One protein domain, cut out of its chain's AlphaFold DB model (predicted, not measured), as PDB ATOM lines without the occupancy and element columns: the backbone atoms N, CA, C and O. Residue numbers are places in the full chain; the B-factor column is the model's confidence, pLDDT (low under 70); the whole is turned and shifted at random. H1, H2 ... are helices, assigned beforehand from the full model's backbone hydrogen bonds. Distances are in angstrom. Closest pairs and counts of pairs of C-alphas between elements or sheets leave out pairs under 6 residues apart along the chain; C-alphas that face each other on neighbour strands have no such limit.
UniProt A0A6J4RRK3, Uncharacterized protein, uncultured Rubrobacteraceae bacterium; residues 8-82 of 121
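Overview. This is residues 8 to 82 of the 121 residues of an uncharacterized protein of uncultured Rubrobacteraceae bacterium (UniProt A0A6J4RRK3). A lopsided helical hairpin: H1 runs one way, the chain turns through a short loop, and the much longer H2 folds back past the beginning of H1, so that the two helices spread apart toward the loop. The far part of H2, residues 62 to 80, sticks out beyond the hairpin as a bare arm and makes much of the length. The printed part has 75 residues, with two named helices, H1 then H2, and no named strand; its class is all helix. The whole is extended, with a radius of gyration of the C-alphas of 19.8 A, and spans 67 by 22 by 15 A.

Arrangement. H1, residues 8 to 31, and H2, residues 39 to 80, form a helical hairpin. They touch, with the closest C-alphas, those of Ala 10 and Ala 58, 5.1 A apart. H2 touches H1 with residues 46 to 61 alone. Their lines stand at a steep tilt of 44 degrees, and they run opposite ways. In H1 and H2 every O i to N i+4 pair is within hydrogen-bond range.

Along the chain. H1 begins at C-alpha 8, at (7.232, 10.753, 6.886), and measures 34.6 A from first to last C-alpha. H2 begins at C-alpha 39, at (5.102, 2.634, -19.771), and ends at C-alpha 80, at (26.054, 8.606, 35.392), 59.3 A away.

Size, cuts and confidence. The two C-alphas farthest apart, those of Gly 34 and Asn 82, are 67.8 A apart. The link from H1 to H2, 7 residues, is short, and the printed part has no cut. Residues 30 to 35 and 62 to 82 stand free; the body without them spans 35 by 17 by 14 A. The mean pLDDT of the printed part is 75.3, and residues 35 to 37 and 61 to 82 are under 70.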
ATOM      1  N   LYS A   8       6.699   9.636   7.674       78.50
ATOM      2  CA  LYS A   8       7.232  10.753   6.886       78.50
ATOM      3  C   LYS A   8       8.653  10.462   6.392       78.50
ATOM      4  O   LYS A   8       8.965  10.716   5.228       78.50
ATOM      5  N   GLY A   9       9.501   9.898   7.254       79.38
ATOM      6  CA  GLY A   9      10.849   9.457   6.886       79.38
ATOM      7  C   GLY A   9      10.838   8.291   5.895       79.38
ATOM      8  O   GLY A   9      11.573   8.313   4.902       79.38
ATOM      9  N   ALA A  10       9.970   7.308   6.132       79.69
ATOM     10  CA  ALA A  10       9.827   6.136   5.274       79.69
ATOM     11  C   ALA A  10       9.352   6.499   3.859       79.69
ATOM     12  O   ALA A  10       9.992   6.098   2.888       79.69
ATOM     13  N   VAL A  11       8.305   7.324   3.741       82.50
ATOM     14  CA  VAL A  11       7.770   7.790   2.450       82.50
ATOM     15  C   VAL A  11       8.820   8.581   1.676       82.50
ATOM     16  O   VAL A  11       9.008   8.341   0.488       82.50
ATOM     17  N   ARG A  12       9.567   9.478   2.335       82.62
ATOM     18  CA  ARG A  12      10.609  10.274   1.663       82.62
ATOM     19  C   ARG A  12      11.724   9.400   1.081       82.62
ATOM     20  O   ARG A  12      12.199   9.667  -0.020       82.62
ATOM     21  N   ARG A  13      12.143   8.356   1.801       81.69
ATOM     22  CA  ARG A  13      13.168   7.419   1.310       81.69
ATOM     23  C   ARG A  13      12.633   6.497   0.224       81.69
ATOM     24  O   ARG A  13      13.319   6.290  -0.772       81.69
ATOM     25  N   ALA A  14      11.411   5.997   0.375       82.12
ATOM     26  CA  ALA A  14      10.769   5.193  -0.655       82.12
ATOM     27  C   ALA A  14      10.590   5.988  -1.954       82.12
ATOM     28  O   ALA A  14      10.965   5.497  -3.014       82.12
ATOM     29  N   ALA A  15      10.144   7.244  -1.871       82.25
ATOM     30  CA  ALA A  15      10.047   8.142  -3.020       82.25
ATOM     31  C   ALA A  15      11.403   8.331  -3.716       82.25
ATOM     32  O   ALA A  15      11.485   8.233  -4.935       82.25
ATOM     33  N   LEU A  16      12.484   8.520  -2.948       87.69
ATOM     34  CA  LEU A  16      13.839   8.610  -3.498       87.69
ATOM     35  C   LEU A  16      14.270   7.310  -4.194       87.69
ATOM     36  O   LEU A  16      14.915   7.352  -5.235       87.69
ATOM     37  N   THR A  17      13.870   6.156  -3.661       85.19
ATOM     38  CA  THR A  17      14.191   4.849  -4.256       85.19
ATOM     39  C   THR A  17      13.459   4.655  -5.585       85.19
ATOM     40  O   THR A  17      14.056   4.210  -6.560       85.19
ATOM     41  N   VAL A  18      12.185   5.051  -5.652       87.38
ATOM     42  CA  VAL A  18      11.394   5.031  -6.894       87.38
ATOM     43  C   VAL A  18      11.970   5.986  -7.934       87.38
ATOM     44  O   VAL A  18      12.063   5.625  -9.102       87.38
ATOM     45  N   LEU A  19      12.409   7.175  -7.515       89.19
ATOM     46  CA  LEU A  19      13.088   8.130  -8.393       89.19
ATOM     47  C   LEU A  19      14.358   7.531  -9.007       89.19
ATOM     48  O   LEU A  19      14.570   7.649 -10.210       89.19
ATOM     49  N   ILE A  20      15.170   6.841  -8.198       89.94
ATOM     50  CA  ILE A  20      16.368   6.139  -8.679       89.94
ATOM     51  C   ILE A  20      15.987   5.029  -9.663       89.94
ATOM     52  O   ILE A  20      16.616   4.912 -10.709       89.94
ATOM     53  N   TYR A  21      14.957   4.237  -9.361       86.75
ATOM     54  CA  TYR A  21      14.480   3.172 -10.247       86.75
ATOM     55  C   TYR A  21      14.037   3.708 -11.615       86.75
ATOM     56  O   TYR A  21      14.471   3.199 -12.648       86.75
ATOM     57  N   LEU A  22      13.232   4.775 -11.626       87.50
ATOM     58  CA  LEU A  22      12.805   5.449 -12.853       87.50
ATOM     59  C   LEU A  22      14.000   6.017 -13.626       87.50
ATOM     60  O   LEU A  22      14.075   5.846 -14.841       87.50
ATOM     61  N   GLY A  23      14.953   6.637 -12.926       87.62
ATOM     62  CA  GLY A  23      16.195   7.121 -13.526       87.62
ATOM     63  C   GLY A  23      17.014   5.997 -14.163       87.62
ATOM     64  O   GLY A  23      17.507   6.156 -15.275       87.62
ATOM     65  N   LEU A  24      17.106   4.836 -13.509       87.25
ATOM     66  CA  LEU A  24      17.820   3.672 -14.035       87.25
ATOM     67  C   LEU A  24      17.158   3.135 -15.309       87.25
ATOM     68  O   LEU A  24      17.848   2.856 -16.286       87.25
ATOM     69  N   ILE A  25      15.825   3.031 -15.318       84.06
ATOM     70  CA  ILE A  25      15.068   2.617 -16.507       84.06
ATOM     71  C   ILE A  25      15.224   3.626 -17.638       84.06
ATOM     72  O   ILE A  25      15.392   3.228 -18.788       84.06
ATOM     73  N   TYR A  26      15.209   4.920 -17.328       85.38
ATOM     74  CA  TYR A  26      15.462   5.957 -18.318       85.38
ATOM     75  C   TYR A  26      16.854   5.806 -18.945       85.38
ATOM     76  O   TYR A  26      16.968   5.777 -20.168       85.38
ATOM     77  N   VAL A  27      17.896   5.625 -18.129       86.50
ATOM     78  CA  VAL A  27      19.266   5.398 -18.618       86.50
ATOM     79  C   VAL A  27      19.351   4.130 -19.469       86.50
ATOM     80  O   VAL A  27      19.965   4.167 -20.531       86.50
ATOM     81  N   LEU A  28      18.707   3.033 -19.055       83.56
ATOM     82  CA  LEU A  28      18.654   1.799 -19.846       83.56
ATOM     83  C   LEU A  28      17.970   2.015 -21.199       83.56
ATOM     84  O   LEU A  28      18.493   1.561 -22.209       83.56
ATOM     85  N   ASN A  29      16.848   2.734 -21.235       82.94
ATOM     86  CA  ASN A  29      16.140   3.034 -22.481       82.94
ATOM     87  C   ASN A  29      16.973   3.904 -23.432       82.94
ATOM     88  O   ASN A  29      16.906   3.711 -24.644       82.94
ATOM     89  N   VAL A  30      17.754   4.848 -22.897       84.75
ATOM     90  CA  VAL A  30      18.658   5.689 -23.694       84.75
ATOM     91  C   VAL A  30      19.863   4.887 -24.196       84.75
ATOM     92  O   VAL A  30      20.267   5.052 -25.344       84.75
ATOM     93  N   ALA A  31      20.434   4.015 -23.361       84.69
ATOM     94  CA  ALA A  31      21.617   3.225 -23.704       84.69
ATOM     95  C   ALA A  31      21.309   2.029 -24.626       84.69
ATOM     96  O   ALA A  31      22.152   1.644 -25.433       84.69
ATOM     97  N   LEU A  32      20.121   1.431 -24.496       80.56
ATOM     98  CA  LEU A  32      19.681   0.224 -25.205       80.56
ATOM     99  C   LEU A  32      18.294   0.458 -25.829       80.56
ATOM    100  O   LEU A  32      17.288  -0.094 -25.358       80.56
ATOM    101  N   PRO A  33      18.218   1.279 -26.891       71.94
ATOM    102  CA  PRO A  33      16.961   1.549 -27.574       71.94
ATOM    103  C   PRO A  33      16.358   0.246 -28.121       71.94
ATOM    104  O   PRO A  33      17.039  -0.550 -28.761       71.94
ATOM    105  N   GLY A  34      15.070   0.014 -27.848       70.69
ATOM    106  CA  GLY A  34      14.329  -1.177 -28.295       70.69
ATOM    107  C   GLY A  34      14.128  -2.268 -27.237       70.69
ATOM    108  O   GLY A  34      13.344  -3.184 -27.459       70.69
ATOM    109  N   THR A  35      14.752  -2.149 -26.061       69.81
ATOM    110  CA  THR A  35      14.501  -3.044 -24.908       69.81
ATOM    111  C   THR A  35      13.363  -2.564 -23.998       69.81
ATOM    112  O   THR A  35      13.159  -3.100 -22.905       69.81
ATOM    113  N   SER A  36      12.615  -1.542 -24.425       64.50
ATOM    114  CA  SER A  36      11.654  -0.852 -23.575       64.50
ATOM    115  C   SER A  36      10.504  -1.770 -23.163       64.50
ATOM    116  O   SER A  36       9.635  -2.153 -23.944       64.50
ATOM    117  N   THR A  37      10.456  -2.074 -21.867       66.31
ATOM    118  CA  THR A  37       9.198  -2.476 -21.243       66.31
ATOM    119  C   THR A  37       8.253  -1.277 -21.310       66.31
ATOM    120  O   THR A  37       8.654  -0.142 -21.053       66.31
ATOM    121  N   GLY A  38       7.008  -1.496 -21.741       75.75
ATOM    122  CA  GLY A  38       6.046  -0.409 -21.928       75.75
ATOM    123  C   GLY A  38       5.876   0.472 -20.679       75.75
ATOM    124  O   GLY A  38       6.183   0.080 -19.548       75.75
ATOM    125  N   ILE A  39       5.328   1.673 -20.868       80.06
ATOM    126  CA  ILE A  39       5.102   2.634 -19.771       80.06
ATOM    127  C   ILE A  39       4.216   2.018 -18.673       80.06
ATOM    128  O   ILE A  39       4.473   2.204 -17.486       80.06
ATOM    129  N   VAL A  40       3.216   1.225 -19.067       83.06
ATOM    130  CA  VAL A  40       2.271   0.564 -18.153       83.06
ATOM    131  C   VAL A  40       2.966  -0.430 -17.205       83.06
ATOM    132  O   VAL A  40       2.868  -0.234 -15.992       83.06
ATOM    133  N   PRO A  41       3.709  -1.456 -17.675       85.19
ATOM    134  CA  PRO A  41       4.419  -2.365 -16.772       85.19
ATOM    135  C   PRO A  41       5.484  -1.655 -15.925       85.19
ATOM    136  O   PRO A  41       5.667  -2.001 -14.759       85.19
ATOM    137  N   THR A  42       6.130  -0.612 -16.457       84.75
ATOM    138  CA  THR A  42       7.078   0.211 -15.691       84.75
ATOM    139  C   THR A  42       6.399   0.913 -14.512       84.75
ATOM    140  O   THR A  42       6.907   0.880 -13.389       84.75
ATOM    141  N   ALA A  43       5.225   1.506 -14.739       81.44
ATOM    142  CA  ALA A  43       4.449   2.175 -13.698       81.44
ATOM    143  C   ALA A  43       3.949   1.194 -12.625       81.44
ATOM    144  O   ALA A  43       4.021   1.499 -11.433       81.44
ATOM    145  N   ILE A  44       3.507  -0.004 -13.028       86.88
ATOM    146  CA  ILE A  44       3.089  -1.066 -12.100       86.88
ATOM    147  C   ILE A  44       4.265  -1.488 -11.211       86.88
ATOM    148  O   ILE A  44       4.134  -1.522  -9.986       86.88
ATOM    149  N   ASN A  45       5.434  -1.737 -11.804       86.50
ATOM    150  CA  ASN A  45       6.632  -2.107 -11.049       86.50
ATOM    151  C   ASN A  45       7.070  -0.993 -10.089       86.50
ATOM    152  O   ASN A  45       7.385  -1.269  -8.932       86.50
ATOM    153  N   ALA A  46       7.032   0.267 -10.532       84.38
ATOM    154  CA  ALA A  46       7.341   1.415  -9.686       84.38
ATOM    155  C   ALA A  46       6.379   1.523  -8.489       84.38
ATOM    156  O   ALA A  46       6.827   1.753  -7.364       84.38
ATOM    157  N   ALA A  47       5.079   1.303  -8.704       86.44
ATOM    158  CA  ALA A  47       4.076   1.318  -7.641       86.44
ATOM    159  C   ALA A  47       4.293   0.183  -6.627       86.44
ATOM    160  O   ALA A  47       4.271   0.420  -5.416       86.44
ATOM    161  N   ILE A  48       4.570  -1.035  -7.099       89.69
ATOM    162  CA  ILE A  48       4.864  -2.185  -6.230       89.69
ATOM    163  C   ILE A  48       6.122  -1.917  -5.397       89.69
ATOM    164  O   ILE A  48       6.103  -2.068  -4.171       89.69
ATOM    165  N   LEU A  49       7.204  -1.467  -6.039       86.50
ATOM    166  CA  LEU A  49       8.452  -1.130  -5.356       86.50
ATOM    167  C   LEU A  49       8.242  -0.027  -4.320       86.50
ATOM    168  O   LEU A  49       8.741  -0.151  -3.203       86.50
ATOM    169  N   PHE A  50       7.467   1.010  -4.644       85.25
ATOM    170  CA  PHE A  50       7.143   2.079  -3.704       85.25
ATOM    171  C   PHE A  50       6.498   1.540  -2.426       85.25
ATOM    172  O   PHE A  50       6.936   1.873  -1.322       85.25
ATOM    173  N   VAL A  51       5.485   0.683  -2.565       85.56
ATOM    174  CA  VAL A  51       4.768   0.103  -1.424       85.56
ATOM    175  C   VAL A  51       5.717  -0.753  -0.584       85.56
ATOM    176  O   VAL A  51       5.846  -0.520   0.620       85.56
ATOM    177  N   ILE A  52       6.449  -1.678  -1.212       87.94
ATOM    178  CA  ILE A  52       7.383  -2.575  -0.516       87.94
ATOM    179  C   ILE A  52       8.458  -1.774   0.227       87.94
ATOM    180  O   ILE A  52       8.684  -2.001   1.420       87.94
ATOM    181  N   PHE A  53       9.096  -0.805  -0.434       82.00
ATOM    182  CA  PHE A  53      10.155  -0.001   0.176       82.00
ATOM    183  C   PHE A  53       9.641   0.921   1.278       82.00
ATOM    184  O   PHE A  53      10.353   1.129   2.263       82.00
ATOM    185  N   THR A  54       8.417   1.442   1.163       82.56
ATOM    186  CA  THR A  54       7.801   2.256   2.220       82.56
ATOM    187  C   THR A  54       7.644   1.440   3.497       82.56
ATOM    188  O   THR A  54       8.106   1.861   4.562       82.56
ATOM    189  N   PHE A  55       7.075   0.234   3.398       82.06
ATOM    190  CA  PHE A  55       6.963  -0.659   4.548       82.06
ATOM    191  C   PHE A  55       8.343  -1.079   5.060       82.06
ATOM    192  O   PHE A  55       8.619  -0.937   6.254       82.06
ATOM    193  N   PHE A  56       9.244  -1.516   4.179       84.56
ATOM    194  CA  PHE A  56      10.592  -1.935   4.561       84.56
ATOM    195  C   PHE A  56      11.339  -0.838   5.328       84.56
ATOM    196  O   PHE A  56      11.866  -1.095   6.412       84.56
ATOM    197  N   HIS A  57      11.337   0.403   4.837       78.94
ATOM    198  CA  HIS A  57      11.982   1.514   5.533       78.94
ATOM    199  C   HIS A  57      11.328   1.827   6.876       78.94
ATOM    200  O   HIS A  57      12.056   2.028   7.852       78.94
ATOM    201  N   ALA A  58       9.998   1.805   6.964       78.81
ATOM    202  CA  ALA A  58       9.302   2.049   8.223       78.81
ATOM    203  C   ALA A  58       9.636   0.976   9.286       78.81
ATOM    204  O   ALA A  58       9.880   1.296  10.456       78.81
ATOM    205  N   PHE A  59       9.743  -0.295   8.884       75.50
ATOM    206  CA  PHE A  59      10.149  -1.392   9.772       75.50
ATOM    207  C   PHE A  59      11.646  -1.354  10.130       75.50
ATOM    208  O   PHE A  59      12.011  -1.534  11.300       75.50
ATOM    209  N   VAL A  60      12.529  -1.078   9.165       75.75
ATOM    210  CA  VAL A  60      13.983  -0.986   9.394       75.75
ATOM    211  C   VAL A  60      14.329   0.187  10.306       75.75
ATOM    212  O   VAL A  60      15.185   0.044  11.185       75.75
ATOM    213  N   GLU A  61      13.664   1.334  10.164       68.31
ATOM    214  CA  GLU A  61      13.872   2.469  11.066       68.31
ATOM    215  C   GLU A  61      13.479   2.146  12.502       68.31
ATOM    216  O   GLU A  61      14.216   2.502  13.427       68.31
ATOM    217  N   ARG A  62      12.394   1.392  12.706       67.50
ATOM    218  CA  ARG A  62      12.013   0.911  14.037       67.50
ATOM    219  C   ARG A  62      13.097   0.017  14.644       67.50
ATOM    220  O   ARG A  62      13.452   0.190  15.814       67.50
ATOM    221  N   ARG A  63      13.672  -0.902  13.858       67.94
ATOM    222  CA  ARG A  63      14.775  -1.773  14.306       67.94
ATOM    223  C   ARG A  63      16.037  -0.969  14.635       67.94
ATOM    224  O   ARG A  63      16.622  -1.168  15.699       67.94
ATOM    225  N   LYS A  64      16.422  -0.015  13.779       66.06
ATOM    226  CA  LYS A  64      17.589   0.857  14.006       66.06
ATOM    227  C   LYS A  64      17.405   1.770  15.221       66.06
ATOM    228  O   LYS A  64      18.361   1.964  15.967       66.06
ATOM    229  N   ARG A  65      16.199   2.301  15.466       65.50
ATOM    230  CA  ARG A  65      15.897   3.094  16.673       65.50
ATOM    231  C   ARG A  65      16.041   2.263  17.945       65.50
ATOM    232  O   ARG A  65      16.658   2.742  18.890       65.50
ATOM    233  N   ARG A  66      15.570   1.011  17.952       64.75
ATOM    234  CA  ARG A  66      15.759   0.091  19.091       64.75
ATOM    235  C   ARG A  66      17.237  -0.212  19.357       64.75
ATOM    236  O   ARG A  66      17.666  -0.161  20.503       64.75
ATOM    237  N   GLN A  67      18.029  -0.436  18.309       63.94
ATOM    238  CA  GLN A  67      19.475  -0.656  18.450       63.94
ATOM    239  C   GLN A  67      20.217   0.599  18.937       63.94
ATOM    240  O   GLN A  67      21.040   0.513  19.842       63.94
ATOM    241  N   LYS A  68      19.893   1.787  18.409       64.62
ATOM    242  CA  LYS A  68      20.484   3.052  18.883       64.62
ATOM    243  C   LYS A  68      20.064   3.403  20.312       64.62
ATOM    244  O   LYS A  68      20.864   3.976  21.045       64.62
ATOM    245  N   ALA A  69      18.841   3.064  20.722       63.97
ATOM    246  CA  ALA A  69      18.386   3.241  22.099       63.97
ATOM    247  C   ALA A  69      19.165   2.342  23.072       63.97
ATOM    248  O   ALA A  69      19.597   2.833  24.110       63.97
ATOM    249  N   ALA A  70      19.434   1.086  22.695       62.91
ATOM    250  CA  ALA A  70      20.269   0.171  23.477       62.91
ATOM    251  C   ALA A  70      21.733   0.647  23.601       62.91
ATOM    252  O   ALA A  70      22.362   0.475  24.641       62.91
ATOM    253  N   LEU A  71      22.271   1.304  22.568       62.00
ATOM    254  CA  LEU A  71      23.615   1.895  22.616       62.00
ATOM    255  C   LEU A  71      23.653   3.193  23.449       62.00
ATOM    256  O   LEU A  71      24.616   3.450  24.175       62.00
ATOM    257  N   ARG A  72      22.587   4.000  23.411       59.34
ATOM    258  CA  ARG A  72      22.464   5.212  24.238       59.34
ATOM    259  C   ARG A  72      22.229   4.912  25.718       59.34
ATOM    260  O   ARG A  72      22.669   5.706  26.546       59.34
ATOM    261  N   SER A  73      21.578   3.804  26.082       56.62
ATOM    262  CA  SER A  73      21.481   3.390  27.490       56.62
ATOM    263  C   SER A  73      22.851   3.004  28.049       56.62
ATOM    264  O   SER A  73      23.204   3.466  29.128       56.62
ATOM    265  N   THR A  74      23.689   2.306  27.273       54.94
ATOM    266  CA  THR A  74      25.081   2.035  27.682       54.94
ATOM    267  C   THR A  74      25.943   3.296  27.799       54.94
ATOM    268  O   THR A  74      26.862   3.348  28.616       54.94
ATOM    269  N   GLU A  75      25.658   4.335  27.011       53.66
ATOM    270  CA  GLU A  75      26.374   5.615  27.080       53.66
ATOM    271  C   GLU A  75      25.907   6.473  28.268       53.66
ATOM    272  O   GLU A  75      26.727   7.098  28.944       53.66
ATOM    273  N   LYS A  76      24.604   6.445  28.587       51.41
ATOM    274  CA  LYS A  76      24.055   7.079  29.793       51.41
ATOM    275  C   LYS A  76      24.560   6.407  31.068       51.41
ATOM    276  O   LYS A  76      25.026   7.133  31.936       51.41
ATOM    277  N   ASP A  77      24.604   5.079  31.148       50.19
ATOM    278  CA  ASP A  77      25.168   4.381  32.318       50.19
ATOM    279  C   ASP A  77      26.657   4.694  32.531       50.19
ATOM    280  O   ASP A  77      27.115   4.846  33.667       50.19
ATOM    281  N   LYS A  78      27.420   4.899  31.449       51.19
ATOM    282  CA  LYS A  78      28.804   5.395  31.541       51.19
ATOM    283  C   LYS A  78      28.892   6.858  31.991       51.19
ATOM    284  O   LYS A  78      29.856   7.218  32.666       51.19
ATOM    285  N   LYS A  79      27.912   7.702  31.653       48.84
ATOM    286  CA  LYS A  79      27.893   9.129  32.024       48.84
ATOM    287  C   LYS A  79      27.403   9.362  33.460       48.84
ATOM    288  O   LYS A  79      27.895  10.282  34.111       48.84
ATOM    289  N   THR A  80      26.518   8.516  33.993       50.19
ATOM    290  CA  THR A  80      26.054   8.606  35.392       50.19
ATOM    291  C   THR A  80      27.105   8.109  36.387       50.19
ATOM    292  O   THR A  80      27.183   8.628  37.495       50.19
ATOM    293  N   LYS A  81      27.985   7.177  35.990       48.56
ATOM    294  CA  LYS A  81      29.070   6.674  36.857       48.56
ATOM    295  C   LYS A  81      30.209   7.688  37.094       48.56
ATOM    296  O   LYS A  81      31.031   7.469  37.975       48.56
ATOM    297  N   ASN A  82      30.244   8.791  36.337       46.25
ATOM    298  CA  ASN A  82      31.296   9.817  36.390       46.25
ATOM    299  C   ASN A  82      30.800  11.219  36.790       46.25
ATOM    300  O   ASN A  82      31.555  12.181  36.651       46.25
TER     301      ASN A  82